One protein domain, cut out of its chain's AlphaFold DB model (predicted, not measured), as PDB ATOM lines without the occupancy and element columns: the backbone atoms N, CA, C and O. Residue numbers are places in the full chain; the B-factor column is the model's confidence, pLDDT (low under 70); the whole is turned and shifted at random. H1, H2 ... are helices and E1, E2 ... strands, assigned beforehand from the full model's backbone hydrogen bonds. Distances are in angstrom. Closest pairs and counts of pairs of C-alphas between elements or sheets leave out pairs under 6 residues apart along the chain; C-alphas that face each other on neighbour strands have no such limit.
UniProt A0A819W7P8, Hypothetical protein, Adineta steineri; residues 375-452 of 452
ATOM      1  N   THR A 375     168.476 148.509 153.070       68.38
ATOM      2  CA  THR A 375     168.431 149.401 154.228       68.38
ATOM      3  C   THR A 375     168.956 150.776 153.805       68.38
ATOM      4  O   THR A 375     170.000 150.899 153.165       68.38
ATOM      5  N   HIS A 376     168.199 151.826 154.116       80.75
ATOM      6  CA  HIS A 376     168.532 153.213 153.800       80.75
ATOM      7  C   HIS A 376     168.667 154.027 155.083       80.75
ATOM      8  O   HIS A 376     167.933 153.795 156.038       80.75
ATOM      9  N   ILE A 377     169.564 155.016 155.097       84.75
ATOM     10  CA  ILE A 377     169.708 155.947 156.222       84.75
ATOM     11  C   ILE A 377     168.796 157.152 155.988       84.75
ATOM     12  O   ILE A 377     168.856 157.820 154.952       84.75
ATOM     13  N   CYS A 378     167.928 157.437 156.953       83.12
ATOM     14  CA  CYS A 378     167.054 158.599 156.919       83.12
ATOM     15  C   CYS A 378     167.872 159.880 157.112       83.12
ATOM     16  O   CYS A 378     168.453 160.075 158.173       83.12
ATOM     17  N   TYR A 379     167.858 160.821 156.167       85.75
ATOM     18  CA  TYR A 379     168.655 162.054 156.300       85.75
ATOM     19  C   TYR A 379     168.140 163.011 157.392       85.75
ATOM     20  O   TYR A 379     168.798 163.991 157.721       85.75
ATOM     21  N   LYS A 380     166.933 162.773 157.925       83.50
ATOM     22  CA  LYS A 380     166.336 163.606 158.982       83.50
ATOM     23  C   LYS A 380     166.723 163.144 160.380       83.50
ATOM     24  O   LYS A 380     166.925 163.978 161.250       83.50
ATOM     25  N   CYS A 381     166.726 161.831 160.609       85.94
ATOM     26  CA  CYS A 381     166.924 161.241 161.935       85.94
ATOM     27  C   CYS A 381     168.117 160.289 162.014       85.94
ATOM     28  O   CYS A 381     168.330 159.693 163.062       85.94
ATOM     29  N   GLU A 382     168.834 160.106 160.905       85.75
ATOM     30  CA  GLU A 382     170.026 159.260 160.764       85.75
ATOM     31  C   GLU A 382     169.802 157.776 161.101       85.75
ATOM     32  O   GLU A 382     170.748 157.001 161.188       85.75
ATOM     33  N   ARG A 383     168.540 157.345 161.237       85.56
ATOM     34  CA  ARG A 383     168.180 155.941 161.459       85.56
ATOM     35  C   ARG A 383     168.099 155.164 160.159       85.56
ATOM     36  O   ARG A 383     167.613 155.673 159.149       85.56
ATOM     37  N   GLU A 384     168.520 153.909 160.225       86.88
ATOM     38  CA  GLU A 384     168.308 152.941 159.159       86.88
ATOM     39  C   GLU A 384     166.842 152.500 159.093       86.88
ATOM     40  O   GLU A 384     166.186 152.305 160.120       86.88
ATOM     41  N   PHE A 385     166.330 152.321 157.880       85.88
ATOM     42  CA  PHE A 385     164.996 151.785 157.632       85.88
ATOM     43  C   PHE A 385     164.949 150.994 156.322       85.88
ATOM     44  O   PHE A 385     165.729 151.243 155.402       85.88
ATOM     45  N   ASN A 386     164.012 150.049 156.230       84.50
ATOM     46  CA  ASN A 386     163.695 149.354 154.985       84.50
ATOM     47  C   ASN A 386     162.572 150.105 154.257       84.50
ATOM     48  O   ASN A 386     161.597 150.516 154.885       84.50
ATOM     49  N   ILE A 387     162.707 150.290 152.942       75.19
ATOM     50  CA  ILE A 387     161.695 150.960 152.121       75.19
ATOM     51  C   ILE A 387     160.351 150.220 152.115       75.19
ATOM     52  O   ILE A 387     159.314 150.882 152.111       75.19
ATOM     53  N   ASP A 388     160.374 148.885 152.174       78.69
ATOM     54  CA  ASP A 388     159.177 148.040 152.112       78.69
ATOM     55  C   ASP A 388     158.319 148.164 153.386       78.69
ATOM     56  O   ASP A 388     157.101 148.011 153.330       78.69
ATOM     57  N   ASP A 389     158.940 148.559 154.505       78.38
ATOM     58  CA  ASP A 389     158.302 148.745 155.816       78.38
ATOM     59  C   ASP A 389     158.288 150.223 156.274       78.38
ATOM     60  O   ASP A 389     158.053 150.535 157.448       78.38
ATOM     61  N   ASN A 390     158.535 151.174 155.362       85.81
ATOM     62  CA  ASN A 390     158.666 152.597 155.684       85.81
ATOM     63  C   ASN A 390     157.311 153.311 155.829       85.81
ATOM     64  O   ASN A 390     156.885 154.093 154.973       85.81
ATOM     65  N   ILE A 391     156.627 153.060 156.940       82.44
ATOM     66  CA  ILE A 391     155.386 153.752 157.300       82.44
ATOM     67  C   ILE A 391     155.657 155.053 158.076       82.44
ATOM     68  O   ILE A 391     156.654 155.197 158.786       82.44
ATOM     69  N   GLY A 392     154.755 156.031 157.945       86.19
ATOM     70  CA  GLY A 392     154.819 157.279 158.712       86.19
ATOM     71  C   GLY A 392     154.653 157.056 160.218       86.19
ATOM     72  O   GLY A 392     154.052 156.074 160.643       86.19
ATOM     73  N   GLY A 393     155.167 157.986 161.024       84.06
ATOM     74  CA  GLY A 393     155.059 157.944 162.487       84.06
ATOM     75  C   GLY A 393     156.340 157.556 163.233       84.06
ATOM     76  O   GLY A 393     156.371 157.658 164.455       84.06
ATOM     77  N   ASN A 394     157.402 157.179 162.515       84.75
ATOM     78  CA  ASN A 394     158.660 156.695 163.103       84.75
ATOM     79  C   ASN A 394     159.846 157.657 162.911       84.75
ATOM     80  O   ASN A 394     160.982 157.328 163.253       84.75
ATOM     81  N   CYS A 395     159.636 158.832 162.316       89.19
ATOM     82  CA  CYS A 395     160.678 159.842 162.112       89.19
ATOM     83  C   CYS A 395     160.639 160.907 163.225       89.19
ATOM     84  O   CYS A 395     159.738 160.905 164.060       89.19
ATOM     85  N   ILE A 396     161.618 161.810 163.263       90.88
ATOM     86  CA  ILE A 396     161.712 162.864 164.288       90.88
ATOM     87  C   ILE A 396     160.537 163.854 164.231       90.88
ATOM     88  O   ILE A 396     159.814 163.957 163.234       90.88
ATOM     89  N   HIS A 397     160.344 164.607 165.315       90.06
ATOM     90  CA  HIS A 397     159.349 165.674 165.382       90.06
ATOM     91  C   HIS A 397     159.595 166.749 164.311       90.06
ATOM     92  O   HIS A 397     160.654 167.359 164.247       90.06
ATOM     93  N   ILE A 398     158.577 167.008 163.483       82.88
ATOM     94  CA  ILE A 398     158.577 168.092 162.477       82.88
ATOM     95  C   ILE A 398     158.060 169.429 163.032       82.88
ATOM     96  O   ILE A 398     158.112 170.454 162.359       82.88
ATOM     97  N   GLY A 399     157.465 169.393 164.223       81.50
ATOM     98  CA  GLY A 399     156.942 170.565 164.918       81.50
ATOM     99  C   GLY A 399     157.965 171.124 165.893       81.50
ATOM    100  O   GLY A 399     158.973 170.491 166.170       81.50
ATOM    101  N   ILE A 400     157.674 172.290 166.450       86.56
ATOM    102  CA  ILE A 400     158.481 172.930 167.490       86.56
ATOM    103  C   ILE A 400     158.003 172.501 168.881       86.56
ATOM    104  O   ILE A 400     156.819 172.211 169.076       86.56
ATOM    105  N   TRP A 401     158.916 172.466 169.850       92.19
ATOM    106  CA  TRP A 401     158.573 172.264 171.256       92.19
ATOM    107  C   TRP A 401     158.002 173.559 171.839       92.19
ATOM    108  O   TRP A 401     158.690 174.578 171.902       92.19
ATOM    109  N   HIS A 402     156.745 173.528 172.267       91.38
ATOM    110  CA  HIS A 402     156.138 174.610 173.030       91.38
ATOM    111  C   HIS A 402     156.585 174.488 174.484       91.38
ATOM    112  O   HIS A 402     156.312 173.490 175.145       91.38
ATOM    113  N   SER A 403     157.280 175.505 174.982       87.94
ATOM    114  CA  SER A 403     157.895 175.501 176.315       87.94
ATOM    115  C   SER A 403     157.128 176.349 177.334       87.94
ATOM    116  O   SER A 403     157.308 176.174 178.544       87.94
ATOM    117  N   LYS A 404     156.292 177.277 176.849       85.00
ATOM    118  CA  LYS A 404     155.546 178.266 177.635       85.00
ATOM    119  C   LYS A 404     154.113 178.417 177.128       85.00
ATOM    120  O   LYS A 404     153.794 178.106 175.984       85.00
ATOM    121  N   TYR A 405     153.262 179.001 177.971       80.56
ATOM    122  CA  TYR A 405     151.866 179.306 177.642       80.56
ATOM    123  C   TYR A 405     151.707 180.101 176.336       80.56
ATOM    124  O   TYR A 405     150.881 179.748 175.501       80.56
ATOM    125  N   ASN A 406     152.543 181.121 176.124       80.50
ATOM    126  CA  ASN A 406     152.477 181.974 174.932       80.50
ATOM    127  C   ASN A 406     152.900 181.265 173.637       80.50
ATOM    128  O   ASN A 406     152.601 181.767 172.556       80.50
ATOM    129  N   ASP A 407     153.545 180.100 173.733       82.69
ATOM    130  CA  ASP A 407     153.905 179.289 172.567       82.69
ATOM    131  C   ASP A 407     152.672 178.515 172.039       82.69
ATOM    132  O   ASP A 407     152.683 177.979 170.934       82.69
ATOM    133  N   CYS A 408     151.580 178.457 172.814       78.38
ATOM    134  CA  CYS A 408     150.402 177.645 172.521       78.38
ATOM    135  C   CYS A 408     149.323 178.416 171.743       78.38
ATOM    136  O   CYS A 408     148.881 179.494 172.135       78.38
ATOM    137  N   SER A 409     148.774 177.800 170.692       81.31
ATOM    138  CA  SER A 409     147.557 178.289 170.031       81.31
ATOM    139  C   SER A 409     146.308 177.785 170.759       81.31
ATOM    140  O   SER A 409     146.101 176.576 170.849       81.31
ATOM    141  N   TYR A 410     145.431 178.689 171.206       69.75
ATOM    142  CA  TYR A 410     144.191 178.322 171.908       69.75
ATOM    143  C   TYR A 410     143.317 177.339 171.117       69.75
ATOM    144  O   TYR A 410     142.844 176.341 171.655       69.75
ATOM    145  N   LEU A 411     143.171 177.575 169.811       68.75
ATOM    146  CA  LEU A 411     142.369 176.726 168.931       68.75
ATOM    147  C   LEU A 411     143.043 175.380 168.639       68.75
ATOM    148  O   LEU A 411     142.400 174.342 168.758       68.75
ATOM    149  N   LYS A 412     144.328 175.375 168.257       78.06
ATOM    150  CA  LYS A 412     145.005 174.142 167.811       78.06
ATOM    151  C   LYS A 412     145.542 173.298 168.966       78.06
ATOM    152  O   LYS A 412     145.361 172.085 168.959       78.06
ATOM    153  N   CYS A 413     146.200 173.913 169.945       82.56
ATOM    154  CA  CYS A 413     146.764 173.206 171.096       82.56
ATOM    155  C   CYS A 413     145.668 172.841 172.099       82.56
ATOM    156  O   CYS A 413     145.630 171.708 172.563       82.56
ATOM    157  N   GLY A 414     144.727 173.752 172.371       77.12
ATOM    158  CA  GLY A 414     143.625 173.489 173.302       77.12
ATOM    159  C   GLY A 414     142.690 172.362 172.849       77.12
ATOM    160  O   GLY A 414     142.221 171.582 173.673       77.12
ATOM    161  N   PHE A 415     142.444 172.225 171.540       78.44
ATOM    162  CA  PHE A 415     141.620 171.132 171.018       78.44
ATOM    163  C   PHE A 415     142.301 169.764 171.158       78.44
ATOM    164  O   PHE A 415     141.648 168.806 171.562       78.44
ATOM    165  N   ASN A 416     143.602 169.675 170.860       82.06
ATOM    166  CA  ASN A 416     144.324 168.399 170.817       82.06
ATOM    167  C   ASN A 416     144.894 167.950 172.173       82.06
ATOM    168  O   ASN A 416     145.058 166.755 172.379       82.06
ATOM    169  N   LEU A 417     145.157 168.876 173.103       81.00
ATOM    170  CA  LEU A 417     145.562 168.550 174.479       81.00
ATOM    171  C   LEU A 417     144.367 168.302 175.420       81.00
ATOM    172  O   LEU A 417     144.552 167.834 176.538       81.00
ATOM    173  N   GLY A 418     143.142 168.615 174.980       71.31
ATOM    174  CA  GLY A 418     141.918 168.513 175.778       71.31
ATOM    175  C   GLY A 418     141.456 169.866 176.334       71.31
ATOM    176  O   GLY A 418     142.237 170.640 176.888       71.31
ATOM    177  N   LYS A 419     140.151 170.145 176.197       56.03
ATOM    178  CA  LYS A 419     139.534 171.485 176.302       56.03
ATOM    179  C   LYS A 419     139.644 172.208 177.659       56.03
ATOM    180  O   LYS A 419     139.233 173.363 177.724       56.03
ATOM    181  N   THR A 420     140.173 171.598 178.722       54.34
ATOM    182  CA  THR A 420     140.192 172.221 180.065       54.34
ATOM    183  C   THR A 420     141.419 171.940 180.942       54.34
ATOM    184  O   THR A 420     141.530 172.584 181.979       54.34
ATOM    185  N   ALA A 421     142.358 171.058 180.577       52.44
ATOM    186  CA  ALA A 421     143.394 170.615 181.531       52.44
ATOM    187  C   ALA A 421     144.847 171.018 181.210       52.44
ATOM    188  O   ALA A 421     145.705 170.876 182.079       52.44
ATOM    189  N   SER A 422     145.154 171.523 180.007       60.91
ATOM    190  CA  SER A 422     146.543 171.401 179.520       60.91
ATOM    191  C   SER A 422     147.080 172.542 178.656       60.91
ATOM    192  O   SER A 422     148.212 172.459 178.182       60.91
ATOM    193  N   ILE A 423     146.322 173.615 178.417       69.19
ATOM    194  CA  ILE A 423     146.854 174.726 177.620       69.19
ATOM    195  C   ILE A 423     147.992 175.434 178.376       69.19
ATOM    196  O   ILE A 423     147.823 175.886 179.504       69.19
ATOM    197  N   GLY A 424     149.175 175.471 177.759       69.94
ATOM    198  CA  GLY A 424     150.423 175.924 178.378       69.94
ATOM    199  C   GLY A 424     151.287 174.831 179.010       69.94
ATOM    200  O   GLY A 424     152.393 175.142 179.446       69.94
ATOM    201  N   GLN A 425     150.843 173.569 179.016       84.38
ATOM    202  CA  GLN A 425     151.746 172.441 179.260       84.38
ATOM    203  C   GLN A 425     152.769 172.337 178.128       84.38
ATOM    204  O   GLN A 425     152.469 172.670 176.979       84.38
ATOM    205  N   GLN A 426     153.974 171.875 178.453       91.12
ATOM    206  CA  GLN A 426     155.024 171.725 177.456       91.12
ATOM    207  C   GLN A 426     154.728 170.531 176.546       91.12
ATOM    208  O   GLN A 426     154.369 169.464 177.040       91.12
ATOM    209  N   HIS A 427     154.814 170.729 175.231       91.31
ATOM    210  CA  HIS A 427     154.449 169.704 174.254       91.31
ATOM    211  C   HIS A 427     155.034 169.973 172.869       91.31
ATOM    212  O   HIS A 427     155.350 171.108 172.512       91.31
ATOM    213  N   TRP A 428     155.084 168.943 172.029       91.31
ATOM    214  CA  TRP A 428     155.418 169.078 170.612       91.31
ATOM    215  C   TRP A 428     154.234 169.572 169.784       91.31
ATOM    216  O   TRP A 428     153.159 168.975 169.804       91.31
ATOM    217  N   SER A 429     154.431 170.599 168.955       88.62
ATOM    218  CA  SER A 429     153.349 171.178 168.145       88.62
ATOM    219  C   SER A 429     152.840 170.277 167.010       88.62
ATOM    220  O   SER A 429     151.758 170.512 166.475       88.62
ATOM    221  N   CYS A 430     153.602 169.241 166.645       87.88
ATOM    222  CA  CYS A 430     153.263 168.314 165.561       87.88
ATOM    223  C   CYS A 430     152.352 167.156 165.987       87.88
ATOM    224  O   CYS A 430     151.462 166.777 165.231       87.88
ATOM    225  N   CYS A 431     152.572 166.578 167.167       89.69
ATOM    226  CA  CYS A 431     151.839 165.398 167.640       89.69
ATOM    227  C   CYS A 431     151.223 165.576 169.029       89.69
ATOM    228  O   CYS A 431     150.567 164.657 169.510       89.69
ATOM    229  N   TYR A 432     151.435 166.732 169.662       90.12
ATOM    230  CA  TYR A 432     150.957 167.057 171.006       90.12
ATOM    231  C   TYR A 432     151.489 166.116 172.098       90.12
ATOM    232  O   TYR A 432     150.919 166.051 173.183       90.12
ATOM    233  N   SER A 433     152.602 165.418 171.829       89.19
ATOM    234  CA  SER A 433     153.314 164.633 172.842       89.19
ATOM    235  C   SER A 433     153.857 165.558 173.926       89.19
ATOM    236  O   SER A 433     154.447 166.591 173.605       89.19
ATOM    237  N   LEU A 434     153.661 165.168 175.186       90.50
ATOM    238  CA  LEU A 434     154.210 165.843 176.368       90.50
ATOM    239  C   LEU A 434     155.621 165.348 176.716       90.50
ATOM    240  O   LEU A 434     156.252 165.884 177.625       90.50
ATOM    241  N   ASP A 435     156.106 164.319 176.022       89.69
ATOM    242  CA  ASP A 435     157.449 163.792 176.214       89.69
ATOM    243  C   ASP A 435     158.439 164.566 175.340       89.69
ATOM    244  O   ASP A 435     158.400 164.498 174.106       89.69
ATOM    245  N   ARG A 436     159.309 165.333 175.998       87.88
ATOM    246  CA  ARG A 436     160.343 166.123 175.331       87.88
ATOM    247  C   ARG A 436     161.439 165.246 174.741       87.88
ATOM    248  O   ARG A 436     161.985 165.606 173.702       87.88
ATOM    249  N   GLU A 437     161.739 164.134 175.401       87.44
ATOM    250  CA  GLU A 437     162.851 163.246 175.053       87.44
ATOM    251  C   GLU A 437     162.445 162.199 174.003       87.44
ATOM    252  O   GLU A 437     163.276 161.408 173.564       87.44
ATOM    253  N   SER A 438     161.183 162.215 173.562       86.38
ATOM    254  CA  SER A 438     160.697 161.376 172.468       86.38
ATOM    255  C   SER A 438     161.506 161.631 171.194       86.38
ATOM    256  O   SER A 438     161.491 162.716 170.608       86.38
ATOM    257  N   ASP A 439     162.190 160.593 170.731       82.12
ATOM    258  CA  ASP A 439     163.033 160.583 169.537       82.12
ATOM    259  C   ASP A 439     162.235 160.281 168.250       82.12
ATOM    260  O   ASP A 439     162.768 160.294 167.135       82.12
ATOM    261  N   THR A 440     160.939 159.995 168.384       87.62
ATOM    262  CA  THR A 440     160.007 159.655 167.303       87.62
ATOM    263  C   THR A 440     158.720 160.463 167.415       87.62
ATOM    264  O   THR A 440     158.267 160.834 168.494       87.62
ATOM    265  N   CYS A 441     158.095 160.743 166.275       91.12
ATOM    266  CA  CYS A 441     156.857 161.498 166.194       91.12
ATOM    267  C   CYS A 441     155.803 160.706 165.431       91.12
ATOM    268  O   CYS A 441     155.905 160.555 164.214       91.12
ATOM    269  N   SER A 442     154.720 160.330 166.112       89.31
ATOM    270  CA  SER A 442     153.580 159.592 165.535       89.31
ATOM    271  C   SER A 442     152.850 160.318 164.395       89.31
ATOM    272  O   SER A 442     152.044 159.720 163.688       89.31
ATOM    273  N   LYS A 443     153.112 161.618 164.213       88.25
ATOM    274  CA  LYS A 443     152.578 162.450 163.123       88.25
ATOM    275  C   LYS A 443     153.623 162.825 162.071       88.25
ATOM    276  O   LYS A 443     153.313 163.585 161.156       88.25
ATOM    277  N   SER A 444     154.852 162.331 162.198       87.31
ATOM    278  CA  SER A 444     155.862 162.481 161.154       87.31
ATOM    279  C   SER A 444     155.481 161.669 159.912       87.31
ATOM    280  O   SER A 444     154.795 160.650 159.999       87.31
ATOM    281  N   GLY A 445     155.926 162.122 158.738       85.44
ATOM    282  CA  GLY A 445     155.878 161.293 157.532       85.44
ATOM    283  C   GLY A 445     156.837 160.093 157.623       85.44
ATOM    284  O   GLY A 445     157.573 159.971 158.607       85.44
ATOM    285  N   PRO A 446     156.854 159.220 156.600       89.31
ATOM    286  CA  PRO A 446     157.847 158.156 156.480       89.31
ATOM    287  C   PRO A 446     159.282 158.690 156.565       89.31
ATOM    288  O   PRO A 446     159.538 159.882 156.340       89.31
ATOM    289  N   HIS A 447     160.233 157.810 156.868       86.75
ATOM    290  CA  HIS A 447     161.654 158.129 156.755       86.75
ATOM    291  C   HIS A 447     161.987 158.516 155.312       86.75
ATOM    292  O   HIS A 447     161.368 158.049 154.357       86.75
ATOM    293  N   THR A 448     162.949 159.414 155.139       83.75
ATOM    294  CA  THR A 448     163.305 159.954 153.825       83.75
ATOM    295  C   THR A 448     164.795 159.795 153.611       83.75
ATOM    296  O   THR A 448     165.578 160.156 154.483       83.75
ATOM    297  N   PHE A 449     165.186 159.299 152.446       81.38
ATOM    298  CA  PHE A 449     166.573 159.061 152.069       81.38
ATOM    299  C   PHE A 449     166.844 159.700 150.711       81.38
ATOM    300  O   PHE A 449     165.924 159.892 149.913       81.38
ATOM    301  N   ILE A 450     168.100 160.050 150.461       60.03
ATOM    302  CA  ILE A 450     168.547 160.525 149.155       60.03
ATOM    303  C   ILE A 450     168.977 159.272 148.390       60.03
ATOM    304  O   ILE A 450     169.877 158.563 148.838       60.03
ATOM    305  N   LYS A 451     168.304 158.944 147.279       50.22
ATOM    306  CA  LYS A 451     168.832 157.938 146.347       50.22
ATOM    307  C   LYS A 451     170.070 158.550 145.696       50.22
ATOM    308  O   LYS A 451     169.919 159.514 144.952       50.22
ATOM    309  N   HIS A 452     171.245 158.042 146.060       43.53
ATOM    310  CA  HIS A 452     172.481 158.300 145.326       43.53
ATOM    311  C   HIS A 452     172.411 157.671 143.939       43.53
ATOM    312  O   HIS A 452     171.870 156.542 143.839       43.53
TER     313      HIS A 452
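What this domain is: This is residues 375 to 452 of the 452 residues of the protein "Hypothetical protein" of Adineta steineri (UniProt A0A819W7P8). With little regular structure, the domain is a loose rod of loops: a small hairpin, E1 and E2, is near one end, a short helix, H1, is near the other, and the stretch after H1 folds back to the hairpin's end. Of 78 printed residues, 12 are in named elements, in the order E1, E2, H1; the class is mixed and the sheet E1 - E2 antiparallel. The radius of gyration of the C-alphas is 14.8 A, and the spans are 47 by 18 by 17 A.

Where its parts are: E1, residues 375 to 377, begins at C-alpha 375 (168.431, 149.401, 154.228) and is 7.0 A long. E2, residues 384 to 386, is 7.2 A long. H1, residues 412 to 417, is 8.7 A long and ends at C-alpha 417 (145.562, 168.550, 174.479).

How they stand to each other: The hairpin E1 and E2 is antiparallel at 139 degrees, with N 376 and O 385 2.8 A apart, within hydrogen-bond range. Residues 401 to 402 pair antiparallel with 427 to 428. E1 and H1 are apart. In H1, 1 of 2 O i to N i+4 pairs is within range.

The domain as a whole: The C-alphas of Thr 420 and His 452, the farthest apart, are 49.4 A apart. The printed part has no cut. The link E2 to H1, 25 residues, is long. Residues 375, 410 to 411, 419 to 424 and 450 to 452 have pLDDT under 70.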